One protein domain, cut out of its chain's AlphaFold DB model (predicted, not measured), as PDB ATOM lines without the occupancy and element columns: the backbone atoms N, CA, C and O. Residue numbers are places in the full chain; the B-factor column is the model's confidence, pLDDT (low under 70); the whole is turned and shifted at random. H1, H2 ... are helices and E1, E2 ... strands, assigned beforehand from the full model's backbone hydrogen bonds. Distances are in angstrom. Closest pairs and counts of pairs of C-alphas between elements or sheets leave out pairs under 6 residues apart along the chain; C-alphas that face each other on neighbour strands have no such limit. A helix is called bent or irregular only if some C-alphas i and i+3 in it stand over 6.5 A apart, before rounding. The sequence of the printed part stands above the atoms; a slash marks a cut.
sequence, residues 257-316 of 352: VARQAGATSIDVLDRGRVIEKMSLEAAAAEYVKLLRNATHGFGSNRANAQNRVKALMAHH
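This is residues 257 to 316 of the 352 residues of an uncharacterized protein of Actinokineospora bangkokensis (UniProt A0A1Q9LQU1). A two-stranded hairpin, E1 and E2, and a long helix, H2, that sets off from the end of E2 make an L, and the helix H3 folds back into the angle of this L, where it packs on E1 and on part of H2. The one-turn helix H1 lies near the start of E1, on the side away from the free far end of H2, whose residues 291 to 296 stick out as an arm together with Gly 297. The printed part has 60 residues with three named helices and two named strands, in the order H1, E1, E2, H2, H3; the sheet has the order E1 - E2 and is antiparallel. The class is mixed, helices and strands, and the whole is compact, with a radius of gyration of the C-alphas of 11.3 A and spans of 34 by 24 by 14 A.

Find C-alpha 257 at (127.023, 107.742, 73.508), where H1 begins; it takes in residues 257 to 260. After a tight link of 4 residues, look for E1 at residues 265 to 270, 16.4 A from first to last C-alpha. Arg 271 and Gly 272 make the tight link to E2, residues 273 to 279, which is 17.5 A long. H2 follows with no residue between: start at C-alpha 280 at (128.229, 110.487, 83.874) and go on to C-alpha 296 at (152.410, 104.593, 82.167), 24.9 A away. H2 is neither bent nor irregular, but only just: C-alphas 292 and 295 are 6.5 A apart. A short link of 6 residues leads to H3, residues 303 to 315, 18.5 A long, which ends with C-alpha 315 at (132.002, 106.181, 75.372).

Start with the hairpin of E1 and E2, antiparallel with 152 degrees between their directions. Look at N 266 and O 278, 2.8 A apart, and at N 268 and O 276, also 2.8 A apart: both pairs are within hydrogen-bond range. The C-alphas of residues 265 and 279, which face each other, are 4.1 A apart. From there turn to H3: its closest C-alphas to E1 are those of Ala 311 and Val 268, 5.5 A apart, while H3 and E2 are near each other, with 9 pairs of C-alphas within 10 A. H2 touches H3 with its residues 283 to 290 alone, and H3 touches H2 with residues 309 to 312 alone; the closest C-alphas, those of Tyr 287 and Leu 312, are 6.3 A apart. Their lines stand at a steep tilt of 69 degrees, only just short of about perpendicular, and they run opposite ways. At the start of H2, the C-alphas of Leu 280 and Ser 265 are the closest to E1, at 5.1 A. H1 and H3 are close but not clearly touching, with the closest C-alphas, those of Val 257 and His 315, 5.5 A apart. H1 is apart from E2, and only just apart from H2, at 8.1 A between their closest C-alphas. Each O i to N i+4 pair in H3 is within hydrogen-bond range, as are 11 of 13 in H2; H1 is too short for such a pair.

The two C-alphas farthest apart are those of Gly 262 and His 296, at 34.0 A, while the first and last printed C-alphas, of Val 257 and His 316, are 7.6 A apart. The printed part has no cut, and no link is long. The mean pLDDT of the printed part is 88.6; look for values under 70 at residues 295 to 297, 299 to 301 and 303 to 304.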
ATOM      1  N   VAL A 257     127.932 108.889  73.711       93.62
ATOM      2  CA  VAL A 257     127.023 107.742  73.508       93.62
ATOM      3  C   VAL A 257     125.827 107.829  74.454       93.62
ATOM      4  O   VAL A 257     124.678 107.769  74.024       93.62
ATOM      5  N   ALA A 258     126.096 108.024  75.748       92.69
ATOM      6  CA  ALA A 258     125.046 108.172  76.750       92.69
ATOM      7  C   ALA A 258     124.202 109.422  76.478       92.69
ATOM      8  O   ALA A 258     122.977 109.354  76.519       92.69
ATOM      9  N   ARG A 259     124.839 110.537  76.093       92.06
ATOM     10  CA  ARG A 259     124.142 111.774  75.719       92.06
ATOM     11  C   ARG A 259     123.187 111.576  74.538       92.06
ATOM     12  O   ARG A 259     122.046 112.016  74.611       92.06
ATOM     13  N   GLN A 260     123.636 110.934  73.459       93.44
ATOM     14  CA  GLN A 260     122.806 110.668  72.278       93.44
ATOM     15  C   GLN A 260     121.616 109.760  72.605       93.44
ATOM     16  O   GLN A 260     120.542 109.937  72.040       93.44
ATOM     17  N   ALA A 261     121.796 108.828  73.541       93.12
ATOM     18  CA  ALA A 261     120.745 107.937  74.019       93.12
ATOM     19  C   ALA A 261     119.837 108.558  75.104       93.12
ATOM     20  O   ALA A 261     118.931 107.884  75.586       93.12
ATOM     21  N   GLY A 262     120.083 109.804  75.534       91.94
ATOM     22  CA  GLY A 262     119.366 110.428  76.654       91.94
ATOM     23  C   GLY A 262     119.613 109.751  78.011       91.94
ATOM     24  O   GLY A 262     118.819 109.908  78.935       91.94
ATOM     25  N   ALA A 263     120.694 108.980  78.136       93.81
ATOM     26  CA  ALA A 263     121.049 108.244  79.340       93.81
ATOM     27  C   ALA A 263     121.877 109.096  80.317       93.81
ATOM     28  O   ALA A 263     122.682 109.940  79.925       93.81
ATOM     29  N   THR A 264     121.730 108.819  81.613       94.38
ATOM     30  CA  THR A 264     122.466 109.488  82.704       94.38
ATOM     31  C   THR A 264     123.668 108.682  83.208       94.38
ATOM     32  O   THR A 264     124.297 109.043  84.206       94.38
ATOM     33  N   SER A 265     123.986 107.574  82.539       96.62
ATOM     34  CA  SER A 265     125.070 106.660  82.892       96.62
ATOM     35  C   SER A 265     125.665 105.991  81.657       96.62
ATOM     36  O   SER A 265     124.999 105.878  80.627       96.62
ATOM     37  N   ILE A 266     126.896 105.502  81.789       96.62
ATOM     38  CA  ILE A 266     127.515 104.562  80.852       96.62
ATOM     39  C   ILE A 266     127.470 103.144  81.426       96.62
ATOM     40  O   ILE A 266     127.533 102.956  82.645       96.62
ATOM     41  N   ASP A 267     127.399 102.159  80.538       95.50
ATOM     42  CA  ASP A 267     127.433 100.748  80.900       95.50
ATOM     43  C   ASP A 267     128.859 100.206  80.727       95.50
ATOM     44  O   ASP A 267     129.488 100.370  79.682       95.50
ATOM     45  N   VAL A 268     129.372  99.532  81.752       94.25
ATOM     46  CA  VAL A 268     130.623  98.773  81.687       94.25
ATOM     47  C   VAL A 268     130.274  97.328  81.364       94.25
ATOM     48  O   VAL A 268     129.531  96.670  82.098       94.25
ATOM     49  N   LEU A 269     130.813  96.835  80.253       92.56
ATOM     50  CA  LEU A 269     130.498  95.513  79.726       92.56
ATOM     51  C   LEU A 269     131.617  94.509  80.013       92.56
ATOM     52  O   LEU A 269     132.797  94.815  79.841       92.56
ATOM     53  N   ASP A 270     131.235  93.280  80.351       90.94
ATOM     54  CA  ASP A 270     132.096  92.101  80.285       90.94
ATOM     55  C   ASP A 270     131.429  91.033  79.417       90.94
ATOM     56  O   ASP A 270     130.310  90.597  79.693       90.94
ATOM     57  N   ARG A 271     132.091  90.645  78.320       87.75
ATOM     58  CA  ARG A 271     131.570  89.676  77.331       87.75
ATOM     59  C   ARG A 271     130.116  89.962  76.906       87.75
ATOM     60  O   ARG A 271     129.297  89.053  76.800       87.75
ATOM     61  N   GLY A 272     129.793  91.240  76.694       87.25
ATOM     62  CA  GLY A 272     128.467  91.703  76.263       87.25
ATOM     63  C   GLY A 272     127.412  91.810  77.369       87.25
ATOM     64  O   GLY A 272     126.287  92.208  77.085       87.25
ATOM     65  N   ARG A 273     127.745  91.493  78.626       91.00
ATOM     66  CA  ARG A 273     126.854  91.682  79.780       91.00
ATOM     67  C   ARG A 273     127.239  92.944  80.540       91.00
ATOM     68  O   ARG A 273     128.419  93.162  80.799       91.00
ATOM     69  N   VAL A 274     126.249  93.747  80.926       93.38
ATOM     70  CA  VAL A 274     126.465  94.898  81.812       93.38
ATOM     71  C   VAL A 274     126.846  94.380  83.194       93.38
ATOM     72  O   VAL A 274     126.049  93.703  83.840       93.38
ATOM     73  N   ILE A 275     128.065  94.685  83.631       93.75
ATOM     74  CA  ILE A 275     128.572  94.323  84.963       93.75
ATOM     75  C   ILE A 275     128.550  95.504  85.934       93.75
ATOM     76  O   ILE A 275     128.557  95.307  87.145       93.75
ATOM     77  N   GLU A 276     128.511  96.728  85.413       94.69
ATOM     78  CA  GLU A 276     128.490  97.953  86.203       94.69
ATOM     79  C   GLU A 276     127.856  99.086  85.390       94.69
ATOM     80  O   GLU A 276     128.009  99.147  84.171       94.69
ATOM     81  N   LYS A 277     127.153  99.992  86.074       95.44
ATOM     82  CA  LYS A 277     126.667 101.253  85.510       95.44
ATOM     83  C   LYS A 277     127.330 102.408  86.238       95.44
ATOM     84  O   LYS A 277     127.228 102.498  87.460       95.44
ATOM     85  N   MET A 278     127.977 103.300  85.499       95.50
ATOM     86  CA  MET A 278     128.630 104.482  86.058       95.50
ATOM     87  C   MET A 278     127.838 105.725  85.681       95.50
ATOM     88  O   MET A 278     127.583 105.948  84.500       95.50
ATOM     89  N   SER A 279     127.462 106.555  86.658       96.75
ATOM     90  CA  SER A 279     126.887 107.872  86.353       96.75
ATOM     91  C   SER A 279     127.861 108.691  85.501       96.75
ATOM     92  O   SER A 279     129.073 108.491  85.585       96.75
ATOM     93  N   LEU A 280     127.358 109.632  84.696       96.62
ATOM     94  CA  LEU A 280     128.229 110.487  83.874       96.62
ATOM     95  C   LEU A 280     129.274 111.239  84.709       96.62
ATOM     96  O   LEU A 280     130.410 111.398  84.280       96.62
ATOM     97  N   GLU A 281     128.906 111.661  85.919       96.19
ATOM     98  CA  GLU A 281     129.829 112.306  86.853       96.19
ATOM     99  C   GLU A 281     130.945 111.355  87.311       96.19
ATOM    100  O   GLU A 281     132.123 111.708  87.240       96.19
ATOM    101  N   ALA A 282     130.595 110.138  87.742       96.12
ATOM    102  CA  ALA A 282     131.584 109.143  88.150       96.12
ATOM    103  C   ALA A 282     132.483 108.737  86.974       96.12
ATOM    104  O   ALA A 282     133.691 108.579  87.141       96.12
ATOM    105  N   ALA A 283     131.908 108.617  85.777       96.62
ATOM    106  CA  ALA A 283     132.641 108.335  84.554       96.62
ATOM    107  C   ALA A 283     133.627 109.461  84.211       96.62
ATOM    108  O   ALA A 283     134.768 109.171  83.866       96.62
ATOM    109  N   ALA A 284     133.244 110.733  84.366       97.12
ATOM    110  CA  ALA A 284     134.131 111.876  84.145       97.12
ATOM    111  C   ALA A 284     135.303 111.902  85.130       97.12
ATOM    112  O   ALA A 284     136.452 112.041  84.715       97.12
ATOM    113  N   ALA A 285     135.030 111.698  86.420       96.38
ATOM    114  CA  ALA A 285     136.067 111.642  87.445       96.38
ATOM    115  C   ALA A 285     137.056 110.484  87.202       96.38
ATOM    116  O   ALA A 285     138.276 110.671  87.243       96.38
ATOM    117  N   GLU A 286     136.546 109.292  86.877       95.38
ATOM    118  CA  GLU A 286     137.378 108.135  86.520       95.38
ATOM    119  C   GLU A 286     138.109 108.332  85.185       95.38
ATOM    120  O   GLU A 286     139.231 107.856  85.030       95.38
ATOM    121  N   TYR A 287     137.548 109.089  84.240       95.62
ATOM    122  CA  TYR A 287     138.230 109.456  83.001       95.62
ATOM    123  C   TYR A 287     139.420 110.390  83.257       95.62
ATOM    124  O   TYR A 287     140.510 110.155  82.741       95.62
ATOM    125  N   VAL A 288     139.270 111.398  84.123       95.31
ATOM    126  CA  VAL A 288     140.389 112.260  84.546       95.31
ATOM    127  C   VAL A 288     141.490 111.431  85.221       95.31
ATOM    128  O   VAL A 288     142.673 111.600  84.918       95.31
ATOM    129  N   LYS A 289     141.119 110.474  86.078       93.06
ATOM    130  CA  LYS A 289     142.062 109.530  86.695       93.06
ATOM    131  C   LYS A 289     142.710 108.584  85.678       93.06
ATOM    132  O   LYS A 289     143.891 108.262  85.813       93.06
ATOM    133  N   LEU A 290     141.977 108.137  84.660       92.25
ATOM    134  CA  LEU A 290     142.520 107.337  83.563       92.25
ATOM    135  C   LEU A 290     143.613 108.113  82.825       92.25
ATOM    136  O   LEU A 290     144.709 107.588  82.649       92.25
ATOM    137  N   LEU A 291     143.342 109.368  82.459       91.12
ATOM    138  CA  LEU A 291     144.317 110.247  81.811       91.12
ATOM    139  C   LEU A 291     145.556 110.473  82.687       91.12
ATOM    140  O   LEU A 291     146.670 110.484  82.170       91.12
ATOM    141  N   ARG A 292     145.378 110.585  84.010       89.75
ATOM    142  CA  ARG A 292     146.484 110.657  84.977       89.75
ATOM    143  C   ARG A 292     147.392 109.434  84.901       89.75
ATOM    144  O   ARG A 292     148.609 109.566  84.874       89.75
ATOM    145  N   ASN A 293     146.799 108.243  84.891       85.94
ATOM    146  CA  ASN A 293     147.541 106.981  84.902       85.94
ATOM    147  C   ASN A 293     148.134 106.625  83.530       85.94
ATOM    148  O   ASN A 293     149.034 105.789  83.452       85.94
ATOM    149  N   ALA A 294     147.656 107.263  82.460       79.38
ATOM    150  CA  ALA A 294     148.138 107.049  81.100       79.38
ATOM    151  C   ALA A 294     149.593 107.505  80.880       79.38
ATOM    152  O   ALA A 294     150.170 107.179  79.846       79.38
ATOM    153  N   THR A 295     150.225 108.169  81.855       63.44
ATOM    154  CA  THR A 295     151.687 108.374  81.895       63.44
ATOM    155  C   THR A 295     152.472 107.059  81.848       63.44
ATOM    156  O   THR A 295     153.603 107.039  81.374       63.44
ATOM    157  N   HIS A 296     151.863 105.949  82.278       69.75
ATOM    158  CA  HIS A 296     152.410 104.593  82.167       69.75
ATOM    159  C   HIS A 296     151.832 103.797  80.976       69.75
ATOM    160  O   HIS A 296     152.087 102.600  80.854       69.75
ATOM    161  N   GLY A 297     151.063 104.450  80.097       69.69
ATOM    162  CA  GLY A 297     150.315 103.845  78.992       69.69
ATOM    163  C   GLY A 297     148.843 103.563  79.325       69.69
ATOM    164  O   GLY A 297     148.450 103.424  80.482       69.69
ATOM    165  N   PHE A 298     148.001 103.472  78.291       71.69
ATOM    166  CA  PHE A 298     146.599 103.075  78.448       71.69
ATOM    167  C   PHE A 298     146.500 101.551  78.585       71.69
ATOM    168  O   PHE A 298     146.693 100.814  77.622       71.69
ATOM    169  N   GLY A 299     146.196 101.066  79.788       61.66
ATOM    170  CA  GLY A 299     146.029  99.639  80.045       61.66
ATOM    171  C   GLY A 299     145.974  99.315  81.533       61.66
ATOM    172  O   GLY A 299     146.349 100.113  82.385       61.66
ATOM    173  N   SER A 300     145.479  98.127  81.862       68.75
ATOM    174  CA  SER A 300     145.556  97.580  83.217       68.75
ATOM    175  C   SER A 300     145.800  96.085  83.137       68.75
ATOM    176  O   SER A 300     145.283  95.433  82.239       68.75
ATOM    177  N   ASN A 301     146.538  95.520  84.090       67.25
ATOM    178  CA  ASN A 301     146.753  94.070  84.168       67.25
ATOM    179  C   ASN A 301     145.611  93.343  84.904       67.25
ATOM    180  O   ASN A 301     145.606  92.119  84.985       67.25
ATOM    181  N   ARG A 302     144.631  94.079  85.449       72.12
ATOM    182  CA  ARG A 302     143.477  93.514  86.165       72.12
ATOM    183  C   ARG A 302     142.234  93.543  85.276       72.12
ATOM    184  O   ARG A 302     141.835  94.617  84.834       72.12
ATOM    185  N   ALA A 303     141.583  92.393  85.082       67.06
ATOM    186  CA  ALA A 303     140.448  92.231  84.162       67.06
ATOM    187  C   ALA A 303     139.305  93.247  84.384       67.06
ATOM    188  O   ALA A 303     138.881  93.915  83.445       67.06
ATOM    189  N   ASN A 304     138.865  93.458  85.632       68.12
ATOM    190  CA  ASN A 304     137.791  94.421  85.929       68.12
ATOM    191  C   ASN A 304     138.188  95.869  85.600       68.12
ATOM    192  O   ASN A 304     137.384  96.642  85.082       68.12
ATOM    193  N   ALA A 305     139.447  96.236  85.851       78.19
ATOM    194  CA  ALA A 305     139.955  97.558  85.505       78.19
ATOM    195  C   ALA A 305     140.091  97.728  83.981       78.19
ATOM    196  O   ALA A 305     139.828  98.812  83.474       78.19
ATOM    197  N   GLN A 306     140.421  96.665  83.237       85.19
ATOM    198  CA  GLN A 306     140.441  96.706  81.770       85.19
ATOM    199  C   GLN A 306     139.059  97.004  81.179       85.19
ATOM    200  O   GLN A 306     138.964  97.816  80.262       85.19
ATOM    201  N   ASN A 307     137.995  96.379  81.691       88.19
ATOM    202  CA  ASN A 307     136.639  96.609  81.181       88.19
ATOM    203  C   ASN A 307     136.179  98.054  81.424       88.19
ATOM    204  O   ASN A 307     135.629  98.675  80.514       88.19
ATOM    205  N   ARG A 308     136.499  98.634  82.589       90.38
ATOM    206  CA  ARG A 308     136.263 100.063  82.861       90.38
ATOM    207  C   ARG A 308     137.025 100.975  81.904       90.38
ATOM    208  O   ARG A 308     136.425 101.871  81.326       90.38
ATOM    209  N   VAL A 309     138.324 100.730  81.695       90.50
ATOM    210  CA  VAL A 309     139.147 101.516  80.754       90.50
ATOM    211  C   VAL A 309     138.544 101.483  79.350       90.50
ATOM    212  O   VAL A 309     138.369 102.532  78.736       90.50
ATOM    213  N   LYS A 310     138.164 100.293  78.865       90.81
ATOM    214  CA  LYS A 310     137.515 100.127  77.558       90.81
ATOM    215  C   LYS A 310     136.211 100.916  77.470       90.81
ATOM    216  O   LYS A 310     136.016 101.624  76.491       90.81
ATOM    217  N   ALA A 311     135.352 100.826  78.488       93.69
ATOM    218  CA  ALA A 311     134.088 101.556  78.523       93.69
ATOM    219  C   ALA A 311     134.312 103.079  78.504       93.69
ATOM    220  O   ALA A 311     133.726 103.777  77.682       93.69
ATOM    221  N   LEU A 312     135.215 103.594  79.341       95.00
ATOM    222  CA  LEU A 312     135.543 105.021  79.384       95.00
ATOM    223  C   LEU A 312     136.062 105.535  78.035       95.00
ATOM    224  O   LEU A 312     135.593 106.560  77.551       95.00
ATOM    225  N   MET A 313     136.996 104.813  77.409       93.06
ATOM    226  CA  MET A 313     137.561 105.199  76.111       93.06
ATOM    227  C   MET A 313     136.550 105.085  74.966       93.06
ATOM    228  O   MET A 313     136.549 105.929  74.081       93.06
ATOM    229  N   ALA A 314     135.690 104.064  74.977       93.69
ATOM    230  CA  ALA A 314     134.698 103.849  73.926       93.69
ATOM    231  C   ALA A 314     133.527 104.840  73.994       93.69
ATOM    232  O   ALA A 314     132.961 105.190  72.962       93.69
ATOM    233  N   HIS A 315     133.148 105.288  75.194       95.56
ATOM    234  CA  HIS A 315     132.002 106.181  75.372       95.56
ATOM    235  C   HIS A 315     132.365 107.675  75.336       95.56
ATOM    236  O   HIS A 315     131.452 108.493  75.205       95.56
ATOM    237  N   HIS A 316     133.646 108.047  75.462       97.44
ATOM    238  CA  HIS A 316     134.103 109.440  75.542       97.44
ATOM    239  C   HIS A 316     134.768 109.921  74.238       97.44
ATOM    240  O   HIS A 316     135.458 109.156  73.576       97.44
TER     241      HIS A 316